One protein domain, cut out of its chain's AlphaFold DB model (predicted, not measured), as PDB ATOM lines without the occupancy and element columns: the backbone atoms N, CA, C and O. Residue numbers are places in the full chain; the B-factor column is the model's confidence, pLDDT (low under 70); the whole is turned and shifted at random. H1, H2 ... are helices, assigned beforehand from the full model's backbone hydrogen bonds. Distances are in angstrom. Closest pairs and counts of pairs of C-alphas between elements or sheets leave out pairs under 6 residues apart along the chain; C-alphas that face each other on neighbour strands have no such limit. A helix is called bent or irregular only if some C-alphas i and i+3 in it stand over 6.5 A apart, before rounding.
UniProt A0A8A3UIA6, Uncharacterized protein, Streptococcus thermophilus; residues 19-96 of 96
ATOM      1  N   GLY A  19     -99.579  27.251  77.738       90.31
ATOM      2  CA  GLY A  19     -99.672  28.645  78.186       90.31
ATOM      3  C   GLY A  19    -101.101  29.195  78.148       90.31
ATOM      4  O   GLY A  19    -101.553  29.829  79.105       90.31
ATOM      5  N   THR A  20    -101.839  28.920  77.074       92.50
ATOM      6  CA  THR A  20    -103.250  29.294  76.935       92.50
ATOM      7  C   THR A  20    -104.124  28.546  77.936       92.50
ATOM      8  O   THR A  20    -104.955  29.178  78.587       92.50
ATOM      9  N   ALA A  21    -103.917  27.240  78.122       94.06
ATOM     10  CA  ALA A  21    -104.669  26.440  79.090       94.06
ATOM     11  C   ALA A  21    -104.491  26.976  80.520       94.06
ATOM     12  O   ALA A  21    -105.473  27.178  81.236       94.06
ATOM     13  N   ASN A  22    -103.260  27.326  80.907       95.00
ATOM     14  CA  ASN A  22    -102.972  27.927  82.212       95.00
ATOM     15  C   ASN A  22    -103.686  29.271  82.403       95.00
ATOM     16  O   ASN A  22    -104.251  29.533  83.468       95.00
ATOM     17  N   LYS A  23    -103.698  30.125  81.371       95.12
ATOM     18  CA  LYS A  23    -104.430  31.401  81.394       95.12
ATOM     19  C   LYS A  23    -105.945  31.191  81.488       95.12
ATOM     20  O   LYS A  23    -106.586  31.895  82.266       95.12
ATOM     21  N   MET A  24    -106.499  30.219  80.762       95.94
ATOM     22  CA  MET A  24    -107.923  29.861  80.813       95.94
ATOM     23  C   MET A  24    -108.324  29.340  82.196       95.94
ATOM     24  O   MET A  24    -109.262  29.869  82.785       95.94
ATOM     25  N   SER A  25    -107.552  28.417  82.776       95.75
ATOM     26  CA  SER A  25    -107.752  27.945  84.156       95.75
ATOM     27  C   SER A  25    -107.720  29.103  85.169       95.75
ATOM     28  O   SER A  25    -108.566  29.212  86.056       95.75
ATOM     29  N   ASN A  26    -106.812  30.062  84.971       95.38
ATOM     30  CA  ASN A  26    -106.747  31.274  85.788       95.38
ATOM     31  C   ASN A  26    -108.000  32.159  85.697       95.38
ATOM     32  O   ASN A  26    -108.322  32.846  86.666       95.38
ATOM     33  N   ILE A  27    -108.659  32.208  84.537       96.38
ATOM     34  CA  ILE A  27    -109.943  32.901  84.380       96.38
ATOM     35  C   ILE A  27    -111.022  32.114  85.114       96.38
ATOM     36  O   ILE A  27    -111.713  32.709  85.935       96.38
ATOM     37  N   TYR A  28    -111.119  30.801  84.871       96.44
ATOM     38  CA  TYR A  28    -112.120  29.919  85.475       96.44
ATOM     39  C   TYR A  28    -112.175  30.056  87.002       96.44
ATOM     40  O   TYR A  28    -113.242  30.287  87.568       96.44
ATOM     41  N   ASN A  29    -111.012  30.041  87.659       95.12
ATOM     42  CA  ASN A  29    -110.903  30.166  89.117       95.12
ATOM     43  C   ASN A  29    -111.392  31.519  89.672       95.12
ATOM     44  O   ASN A  29    -111.583  31.656  90.877       95.12
ATOM     45  N   LYS A  30    -111.585  32.532  88.819       94.00
ATOM     46  CA  LYS A  30    -112.112  33.853  89.198       94.00
ATOM     47  C   LYS A  30    -113.609  34.008  88.923       94.00
ATOM     48  O   LYS A  30    -114.179  35.036  89.290       94.00
ATOM     49  N   LEU A  31    -114.242  33.037  88.266       95.00
ATOM     50  CA  LEU A  31    -115.652  33.111  87.892       95.00
ATOM     51  C   LEU A  31    -116.533  32.759  89.088       95.00
ATOM     52  O   LEU A  31    -116.435  31.670  89.654       95.00
ATOM     53  N   LYS A  32    -117.416  33.690  89.454       90.44
ATOM     54  CA  LYS A  32    -118.308  33.549  90.613       90.44
ATOM     55  C   LYS A  32    -119.704  33.032  90.265       90.44
ATOM     56  O   LYS A  32    -120.375  32.513  91.146       90.44
ATOM     57  N   ASN A  33    -120.111  33.147  89.001       92.19
ATOM     58  CA  ASN A  33    -121.472  32.866  88.552       92.19
ATOM     59  C   ASN A  33    -121.455  31.869  87.389       92.19
ATOM     60  O   ASN A  33    -120.514  31.860  86.589       92.19
ATOM     61  N   ASP A  34    -122.520  31.078  87.266       94.50
ATOM     62  CA  ASP A  34    -122.632  30.044  86.232       94.50
ATOM     63  C   ASP A  34    -122.749  30.627  84.818       94.50
ATOM     64  O   ASP A  34    -122.154  30.085  83.891       94.50
ATOM     65  N   SER A  35    -123.364  31.803  84.666       94.81
ATOM     66  CA  SER A  35    -123.406  32.565  83.407       94.81
ATOM     67  C   SER A  35    -122.009  32.815  82.819       94.81
ATOM     68  O   SER A  35    -121.764  32.635  81.626       94.81
ATOM     69  N   LEU A  36    -121.045  33.178  83.668       96.69
ATOM     70  CA  LEU A  36    -119.662  33.404  83.251       96.69
ATOM     71  C   LEU A  36    -118.961  32.087  82.904       96.69
ATOM     72  O   LEU A  36    -118.144  32.049  81.981       96.69
ATOM     73  N   ARG A  37    -119.265  31.009  83.639       96.31
ATOM     74  CA  ARG A  37    -118.720  29.665  83.385       96.31
ATOM     75  C   ARG A  37    -119.246  29.081  82.078       96.31
ATOM     76  O   ARG A  37    -118.493  28.397  81.387       96.31
ATOM     77  N   GLU A  38    -120.483  29.391  81.707       95.75
ATOM     78  CA  GLU A  38    -121.072  29.059  80.407       95.75
ATOM     79  C   GLU A  38    -120.277  29.709  79.263       95.75
ATOM     80  O   GLU A  38    -119.796  29.008  78.368       95.75
ATOM     81  N   ILE A  39    -120.036  31.026  79.330       97.31
ATOM     82  CA  ILE A  39    -119.204  31.737  78.340       97.31
ATOM     83  C   ILE A  39    -117.795  31.129  78.288       97.31
ATOM     84  O   ILE A  39    -117.262  30.861  77.207       97.31
ATOM     85  N   HIS A  40    -117.197  30.881  79.457       97.50
ATOM     86  CA  HIS A  40    -115.864  30.298  79.566       97.50
ATOM     87  C   HIS A  40    -115.765  28.942  78.876       97.50
ATOM     88  O   HIS A  40    -114.864  28.720  78.067       97.50
ATOM     89  N   SER A  41    -116.710  28.054  79.172       96.12
ATOM     90  CA  SER A  41    -116.757  26.701  78.624       96.12
ATOM     91  C   SER A  41    -116.959  26.734  77.114       96.12
ATOM     92  O   SER A  41    -116.283  26.007  76.389       96.12
ATOM     93  N   ALA A  42    -117.808  27.636  76.613       96.12
ATOM     94  CA  ALA A  42    -118.020  27.810  75.181       96.12
ATOM     95  C   ALA A  42    -116.747  28.270  74.448       96.12
ATOM     96  O   ALA A  42    -116.470  27.795  73.346       96.12
ATOM     97  N   LEU A  43    -115.961  29.179  75.032       96.31
ATOM     98  CA  LEU A  43    -114.687  29.620  74.450       96.31
ATOM     99  C   LEU A  43    -113.587  28.569  74.575       96.31
ATOM    100  O   LEU A  43    -112.815  28.362  73.639       96.31
ATOM    101  N   TYR A  44    -113.516  27.884  75.713       95.75
ATOM    102  CA  TYR A  44    -112.547  26.814  75.907       95.75
ATOM    103  C   TYR A  44    -112.840  25.614  74.997       95.75
ATOM    104  O   TYR A  44    -111.916  24.982  74.488       95.75
ATOM    105  N   GLY A  45    -114.115  25.363  74.689       95.12
ATOM    106  CA  GLY A  45    -114.544  24.415  73.662       95.12
ATOM    107  C   GLY A  45    -114.006  24.753  72.267       95.12
ATOM    108  O   GLY A  45    -113.510  23.871  71.576       95.12
ATOM    109  N   LEU A  46    -114.025  26.031  71.858       94.00
ATOM    110  CA  LEU A  46    -113.402  26.453  70.593       94.00
ATOM    111  C   LEU A  46    -111.895  26.196  70.595       94.00
ATOM    112  O   LEU A  46    -111.365  25.611  69.651       94.00
ATOM    113  N   LEU A  47    -111.212  26.598  71.667       92.50
ATOM    114  CA  LEU A  47    -109.778  26.368  71.813       92.50
ATOM    115  C   LEU A  47    -109.435  24.885  71.689       92.50
ATOM    116  O   LEU A  47    -108.600  24.511  70.872       92.50
ATOM    117  N   THR A  48    -110.094  24.034  72.472       93.38
ATOM    118  CA  THR A  48    -109.835  22.584  72.488       93.38
ATOM    119  C   THR A  48    -110.158  21.908  71.155       93.38
ATOM    120  O   THR A  48    -109.470  20.960  70.789       93.38
ATOM    121  N   ALA A  49    -111.101  22.451  70.381       93.06
ATOM    122  CA  ALA A  49    -111.378  22.042  69.003       93.06
ATOM    123  C   ALA A  49    -110.375  22.590  67.959       93.06
ATOM    124  O   ALA A  49    -110.524  22.328  66.768       93.06
ATOM    125  N   GLY A  50    -109.350  23.336  68.383       90.00
ATOM    126  CA  GLY A  50    -108.258  23.816  67.532       90.00
ATOM    127  C   GLY A  50    -108.467  25.202  66.922       90.00
ATOM    128  O   GLY A  50    -107.633  25.640  66.127       90.00
ATOM    129  N   TYR A  51    -109.536  25.914  67.286       92.31
ATOM    130  CA  TYR A  51    -109.789  27.266  66.787       92.31
ATOM    131  C   TYR A  51    -108.908  28.306  67.493       92.31
ATOM    132  O   TYR A  51    -108.629  28.211  68.689       92.31
ATOM    133  N   ASP A  52    -108.504  29.333  66.742       92.38
ATOM    134  CA  ASP A  52    -107.942  30.561  67.307       92.38
ATOM    135  C   ASP A  52    -109.079  31.437  67.851       92.38
ATOM    136  O   ASP A  52    -110.052  31.698  67.143       92.38
ATOM    137  N   ILE A  53    -108.950  31.894  69.098       94.06
ATOM    138  CA  ILE A  53    -109.926  32.784  69.752       94.06
ATOM    139  C   ILE A  53    -109.399  34.216  69.932       94.06
ATOM    140  O   ILE A  53    -109.911  34.978  70.754       94.06
ATOM    141  N   SER A  54    -108.355  34.599  69.195       92.88
ATOM    142  CA  SER A  54    -107.749  35.936  69.229       92.88
ATOM    143  C   SER A  54    -108.747  37.070  68.969       92.88
ATOM    144  O   SER A  54    -108.622  38.139  69.575       92.88
ATOM    145  N   ASN A  55    -109.766  36.835  68.138       92.81
ATOM    146  CA  ASN A  55    -110.841  37.789  67.855       92.81
ATOM    147  C   ASN A  55    -111.717  38.099  69.080       92.81
ATOM    148  O   ASN A  55    -112.257  39.195  69.166       92.81
ATOM    149  N   MET A  56    -111.781  37.205  70.072       95.25
ATOM    150  CA  MET A  56    -112.577  37.384  71.298       95.25
ATOM    151  C   MET A  56    -112.001  38.450  72.242       95.25
ATOM    152  O   MET A  56    -112.613  38.793  73.253       95.25
ATOM    153  N   ARG A  57    -110.826  39.010  71.912       94.06
ATOM    154  CA  ARG A  57    -110.325  40.255  72.517       94.06
ATOM    155  C   ARG A  57    -111.209  41.453  72.161       94.06
ATOM    156  O   ARG A  57    -111.246  42.411  72.926       94.06
ATOM    157  N   ASN A  58    -111.919  41.408  71.034       94.75
ATOM    158  CA  ASN A  58    -112.940  42.387  70.680       94.75
ATOM    159  C   ASN A  58    -114.275  41.990  71.331       94.75
ATOM    160  O   ASN A  58    -114.720  40.848  71.215       94.75
ATOM    161  N   ILE A  59    -114.903  42.943  72.017       96.19
ATOM    162  CA  ILE A  59    -116.156  42.713  72.732       96.19
ATOM    163  C   ILE A  59    -117.322  42.399  71.793       96.19
ATOM    164  O   ILE A  59    -118.095  41.495  72.085       96.19
ATOM    165  N   GLU A  60    -117.393  43.045  70.630       96.69
ATOM    166  CA  GLU A  60    -118.451  42.825  69.640       96.69
ATOM    167  C   GLU A  60    -118.375  41.410  69.054       96.69
ATOM    168  O   GLU A  60    -119.396  40.772  68.806       96.69
ATOM    169  N   GLU A  61    -117.165  40.883  68.851       96.44
ATOM    170  CA  GLU A  61    -116.962  39.510  68.373       96.44
ATOM    171  C   GLU A  61    -117.370  38.482  69.434       96.44
ATOM    172  O   GLU A  61    -118.027  37.486  69.117       96.44
ATOM    173  N   LEU A  62    -117.057  38.756  70.704       97.12
ATOM    174  CA  LEU A  62    -117.514  37.930  71.818       97.12
ATOM    175  C   LEU A  62    -119.043  37.968  71.961       97.12
ATOM    176  O   LEU A  62    -119.665  36.919  72.127       97.12
ATOM    177  N   GLU A  63    -119.658  39.145  71.867       97.81
ATOM    178  CA  GLU A  63    -121.113  39.314  71.916       97.81
ATOM    179  C   GLU A  63    -121.807  38.565  70.778       97.81
ATOM    180  O   GLU A  63    -122.743  37.803  71.029       97.81
ATOM    181  N   LYS A  64    -121.327  38.713  69.535       97.25
ATOM    182  CA  LYS A  64    -121.833  37.957  68.378       97.25
ATOM    183  C   LYS A  64    -121.750  36.454  68.625       97.25
ATOM    184  O   LYS A  64    -122.727  35.741  68.389       97.25
ATOM    185  N   TYR A  65    -120.612  35.972  69.126       96.56
ATOM    186  CA  TYR A  65    -120.417  34.556  69.425       96.56
ATOM    187  C   TYR A  65    -121.391  34.051  70.495       96.56
ATOM    188  O   TYR A  65    -122.078  33.051  70.284       96.56
ATOM    189  N   VAL A  66    -121.496  34.752  71.625       97.00
ATOM    190  CA  VAL A  66    -122.393  34.372  72.723       97.00
ATOM    191  C   VAL A  66    -123.851  34.403  72.269       97.00
ATOM    192  O   VAL A  66    -124.584  33.448  72.519       97.00
ATOM    193  N   ASN A  67    -124.272  35.434  71.534       96.00
ATOM    194  CA  ASN A  67    -125.636  35.532  71.013       96.00
ATOM    195  C   ASN A  67    -125.964  34.414  70.014       96.00
ATOM    196  O   ASN A  67    -127.062  33.860  70.063       96.00
ATOM    197  N   LEU A  68    -125.008  34.011  69.170       95.75
ATOM    198  CA  LEU A  68    -125.161  32.849  68.290       95.75
ATOM    199  C   LEU A  68    -125.320  31.542  69.080       95.75
ATOM    200  O   LEU A  68    -126.066  30.650  68.677       95.75
ATOM    201  N   LYS A  69    -124.611  31.390  70.198       94.94
ATOM    202  CA  LYS A  69    -124.749  30.211  71.063       94.94
ATOM    203  C   LYS A  69    -126.081  30.203  71.808       94.94
ATOM    204  O   LYS A  69    -126.723  29.155  71.872       94.94
ATOM    205  N   LYS A  70    -126.539  31.363  72.279       94.94
ATOM    206  CA  LYS A  70    -127.869  31.535  72.879       94.94
ATOM    207  C   LYS A  70    -128.989  31.202  71.898       94.94
ATOM    208  O   LYS A  70    -129.881  30.437  72.242       94.94
ATOM    209  N   SER A  71    -128.921  31.698  70.660       94.38
ATOM    210  CA  SER A  71    -129.950  31.418  69.643       94.38
ATOM    211  C   SER A  71    -130.035  29.938  69.255       94.38
ATOM    212  O   SER A  71    -131.069  29.487  68.775       94.38
ATOM    213  N   ARG A  72    -128.971  29.167  69.506       94.38
ATOM    214  CA  ARG A  72    -128.926  27.707  69.332       94.38
ATOM    215  C   ARG A  72    -129.322  26.922  70.590       94.38
ATOM    216  O   ARG A  72    -129.174  25.705  70.594       94.38
ATOM    217  N   GLY A  73    -129.748  27.594  71.661       93.31
ATOM    218  CA  GLY A  73    -130.067  26.966  72.949       93.31
ATOM    219  C   GLY A  73    -128.851  26.391  73.687       93.31
ATOM    220  O   GLY A  73    -129.013  25.564  74.574       93.31
ATOM    221  N   GLN A  74    -127.631  26.793  73.311       92.62
ATOM    222  CA  GLN A  74    -126.382  26.269  73.885       92.62
ATOM    223  C   GLN A  74    -125.894  27.077  75.095       92.62
ATOM    224  O   GLN A  74    -125.021  26.608  75.817       92.62
ATOM    225  N   LEU A  75    -126.429  28.285  75.288       94.25
ATOM    226  CA  LEU A  75    -126.242  29.114  76.480       94.25
ATOM    227  C   LEU A  75    -127.608  29.663  76.877       94.25
ATOM    228  O   LEU A  75    -128.331  30.170  76.014       94.25
ATOM    229  N   LEU A  76    -127.967  29.558  78.151       87.69
ATOM    230  CA  LEU A  76    -129.334  29.845  78.604       87.69
ATOM    231  C   LEU A  76    -129.392  31.112  79.456       87.69
ATOM    232  O   LEU A  76    -130.253  31.962  79.234       87.69
ATOM    233  N   ASN A  77    -128.429  31.298  80.359       87.00
ATOM    234  CA  ASN A  77    -128.508  32.310  81.415       87.00
ATOM    235  C   ASN A  77    -127.424  33.388  81.294       87.00
ATOM    236  O   ASN A  77    -126.800  33.764  82.280       87.00
ATOM    237  N   VAL A  78    -127.175  33.888  80.080       94.19
ATOM    238  CA  VAL A  78    -126.120  34.885  79.828       94.19
ATOM    239  C   VAL A  78    -126.711  36.246  79.461       94.19
ATOM    240  O   VAL A  78    -127.357  36.392  78.417       94.19
ATOM    241  N   SER A  79    -126.466  37.257  80.297       95.88
ATOM    242  CA  SER A  79    -126.821  38.660  80.045       95.88
ATOM    243  C   SER A  79    -125.682  39.444  79.379       95.88
ATOM    244  O   SER A  79    -124.526  39.021  79.386       95.88
ATOM    245  N   SER A  80    -125.976  40.636  78.851       95.44
ATOM    246  CA  SER A  80    -124.938  41.541  78.328       95.44
ATOM    247  C   SER A  80    -123.937  41.972  79.406       95.44
ATOM    248  O   SER A  80    -122.749  42.126  79.130       95.44
ATOM    249  N   ASN A  81    -124.380  42.105  80.661       96.94
ATOM    250  CA  ASN A  81    -123.487  42.414  81.780       96.94
ATOM    251  C   ASN A  81    -122.511  41.267  82.065       96.94
ATOM    252  O   ASN A  81    -121.343  41.527  82.355       96.94
ATOM    253  N   ASP A  82    -122.958  40.016  81.929       96.88
ATOM    254  CA  ASP A  82    -122.085  38.845  82.051       96.88
ATOM    255  C   ASP A  82    -121.034  38.821  80.938       96.88
ATOM    256  O   ASP A  82    -119.857  38.586  81.216       96.88
ATOM    257  N   ILE A  83    -121.430  39.125  79.695       97.56
ATOM    258  CA  ILE A  83    -120.506  39.212  78.554       97.56
ATOM    259  C   ILE A  83    -119.439  40.280  78.814       97.56
ATOM    260  O   ILE A  83    -118.245  39.990  78.722       97.56
ATOM    261  N   ASN A  84    -119.853  41.480  79.224       97.50
ATOM    262  CA  ASN A  84    -118.951  42.581  79.565       97.50
ATOM    263  C   ASN A  84    -117.981  42.213  80.698       97.50
ATOM    264  O   ASN A  84    -116.788  42.520  80.638       97.50
ATOM    265  N   LEU A  85    -118.479  41.564  81.752       97.12
ATOM    266  CA  LEU A  85    -117.655  41.158  82.886       97.12
ATOM    267  C   LEU A  85    -116.653  40.068  82.493       97.12
ATOM    268  O   LEU A  85    -115.470  40.167  82.832       97.12
ATOM    269  N   TYR A  86    -117.100  39.059  81.746       97.56
ATOM    270  CA  TYR A  86    -116.230  38.004  81.238       97.56
ATOM    271  C   TYR A  86    -115.150  38.569  80.308       97.56
ATOM    272  O   TYR A  86    -113.971  38.236  80.451       97.56
ATOM    273  N   HIS A  87    -115.525  39.467  79.392       97.19
ATOM    274  CA  HIS A  87    -114.609  40.117  78.453       97.19
ATOM    275  C   HIS A  87    -113.460  40.828  79.170       97.19
ATOM    276  O   HIS A  87    -112.295  40.609  78.836       97.19
ATOM    277  N   LYS A  88    -113.762  41.598  80.223       96.00
ATOM    278  CA  LYS A  88    -112.738  42.263  81.045       96.00
ATOM    279  C   LYS A  88    -111.740  41.258  81.625       96.00
ATOM    280  O   LYS A  88    -110.532  41.473  81.538       96.00
ATOM    281  N   LEU A  89    -112.223  40.143  82.180       95.81
ATOM    282  CA  LEU A  89    -111.359  39.082  82.712       95.81
ATOM    283  C   LEU A  89    -110.491  38.444  81.621       95.81
ATOM    284  O   LEU A  89    -109.308  38.182  81.848       95.81
ATOM    285  N   PHE A  90    -111.067  38.226  80.440       95.75
ATOM    286  CA  PHE A  90    -110.378  37.658  79.289       95.75
ATOM    287  C   PHE A  90    -109.249  38.568  78.796       95.75
ATOM    288  O   PHE A  90    -108.097  38.137  78.712       95.75
ATOM    289  N   VAL A  91    -109.536  39.848  78.554       94.75
ATOM    290  CA  VAL A  91    -108.546  40.824  78.074       94.75
ATOM    291  C   VAL A  91    -107.438  41.061  79.104       94.75
ATOM    292  O   VAL A  91    -106.279  41.170  78.721       94.75
ATOM    293  N   ILE A  92    -107.719  41.019  80.411       93.75
ATOM    294  CA  ILE A  92    -106.663  41.080  81.442       93.75
ATOM    295  C   ILE A  92    -105.634  39.941  81.288       93.75
ATOM    296  O   ILE A  92    -104.463  40.110  81.633       93.75
ATOM    297  N   ARG A  93    -106.043  38.766  80.790       92.19
ATOM    298  CA  ARG A  93    -105.149  37.609  80.596       92.19
ATOM    299  C   ARG A  93    -104.545  37.518  79.196       92.19
ATOM    300  O   ARG A  93    -103.439  36.986  79.056       92.19
ATOM    301  N   PHE A  94    -105.249  38.017  78.186       90.62
ATOM    302  CA  PHE A  94    -104.910  37.808  76.778       90.62
ATOM    303  C   PHE A  94    -104.678  39.094  75.970       90.62
ATOM    304  O   PHE A  94    -104.309  38.996  74.806       90.62
ATOM    305  N   GLY A  95    -104.875  40.280  76.546       77.06
ATOM    306  CA  GLY A  95    -104.803  41.589  75.882       77.06
ATOM    307  C   GLY A  95    -103.414  42.231  75.809       77.06
ATOM    308  O   GLY A  95    -103.330  43.453  75.739       77.06
ATOM    309  N   LYS A  96    -102.345  41.433  75.858       59.69
ATOM    310  CA  LYS A  96    -101.004  41.850  75.434       59.69
ATOM    311  C   LYS A  96    -100.672  41.126  74.143       59.69
ATOM    312  O   LYS A  96    -101.000  39.916  74.094       59.69
TER     313      LYS A  96
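What this domain is: This is residues 19 to 96 of the 96 residues of an uncharacterized protein of Streptococcus thermophilus (UniProt A0A8A3UIA6). Picture two layers of helices: H1 and H2 run side by side in opposite ways as one layer, and H5 crosses over both of them in the other. H4 begins with Ile 59 beside His 87 in the middle of H5 and slants away from H5 at a steep tilt of 51 degrees, and short H3 packs on H5 with Arg 57 near Val 91. The printed part has 78 residues with five named helices, in the order H1 H2 H3 H4 H5, and no named strand; its class is all helix. It is compact, with a radius of gyration of the C-alphas of 11.4 A, and rounded, spanning 31 by 26 by 19 A.

How they stand to each other: Start with H1, residues 19 to 28, and H2, residues 34 to 48, a helical hairpin: they only just touch, with 3 pairs of C-alphas within 8 A, the closest being Tyr 28 and Arg 37 at 6.9 A. They run opposite ways at a shallow tilt of 13 degrees. Next come H3, residues 54 to 57, and H4, residues 59 to 71, which only just touch, with 3 pairs within 8 A, and only at the corner; their closest C-alphas, of Met 56 and Leu 62, are 5.0 A apart. H2 and H4 are close but not clearly touching and about perpendicular, at 80 degrees; the C-alphas of Ile 39 and Val 66 are closest, at 7.0 A. Last comes the hub, H5, residues 80 to 94, which touches the four other helices. Its residues 89 to 94 alone touch H1, closest at C-alphas Lys 23 and Arg 93, 6.3 A, opposite ways at a tilt of 35.5 degrees, only just steep. Its residues 82 to 86 touch residues 35 to 40 of H2, closest at C-alphas Leu 36 and Asp 82, 6.1 A, the same way at a steep tilt of 47 degrees. H4 touches H5, closest at C-alphas Ile 59 and His 87, 6.5 A, opposite ways at a steep tilt of 51 degrees. H3 touches H5, closest at C-alphas Arg 57 and Val 91, 5.9 A. The helix packing is mostly crossed, with 1 of 4 tilted pairs shallow. H1 is apart from H3 and H4. In H1, H2, H4 and H5 every O i to N i+4 pair is within hydrogen-bond range; H3 is too short for such a pair.

Where its parts are: Find C-alpha 19 at (-99.672, 28.645, 78.186); from there H1 runs 14.5 A to Tyr 28. H2 runs 20.2 A from Asp 34 to Thr 48. H3, from Ser 54 to Arg 57, is neither bent nor irregular, but only just: C-alphas 54 and 57 are 6.0 A apart. Look for C-alpha 59 at (-116.156, 42.713, 72.732), where H4 begins its 18.1 A to Ser 71. H5 runs 20.4 A from Ser 80 to C-alpha 94 at (-104.910, 37.808, 76.778).

The domain as a whole: The two C-alphas farthest apart, those of Gly 73 and Lys 96, are 32.7 A apart. The printed part has no cut. The links H1 to H2, H2 to H3 and H3 to H4 are tight, and H4 to H5, 8 residues, is short. Look at the B-factor column: the mean pLDDT of the printed part is 94.1, and residue 96, the chain's last, is the one printed residue under 70.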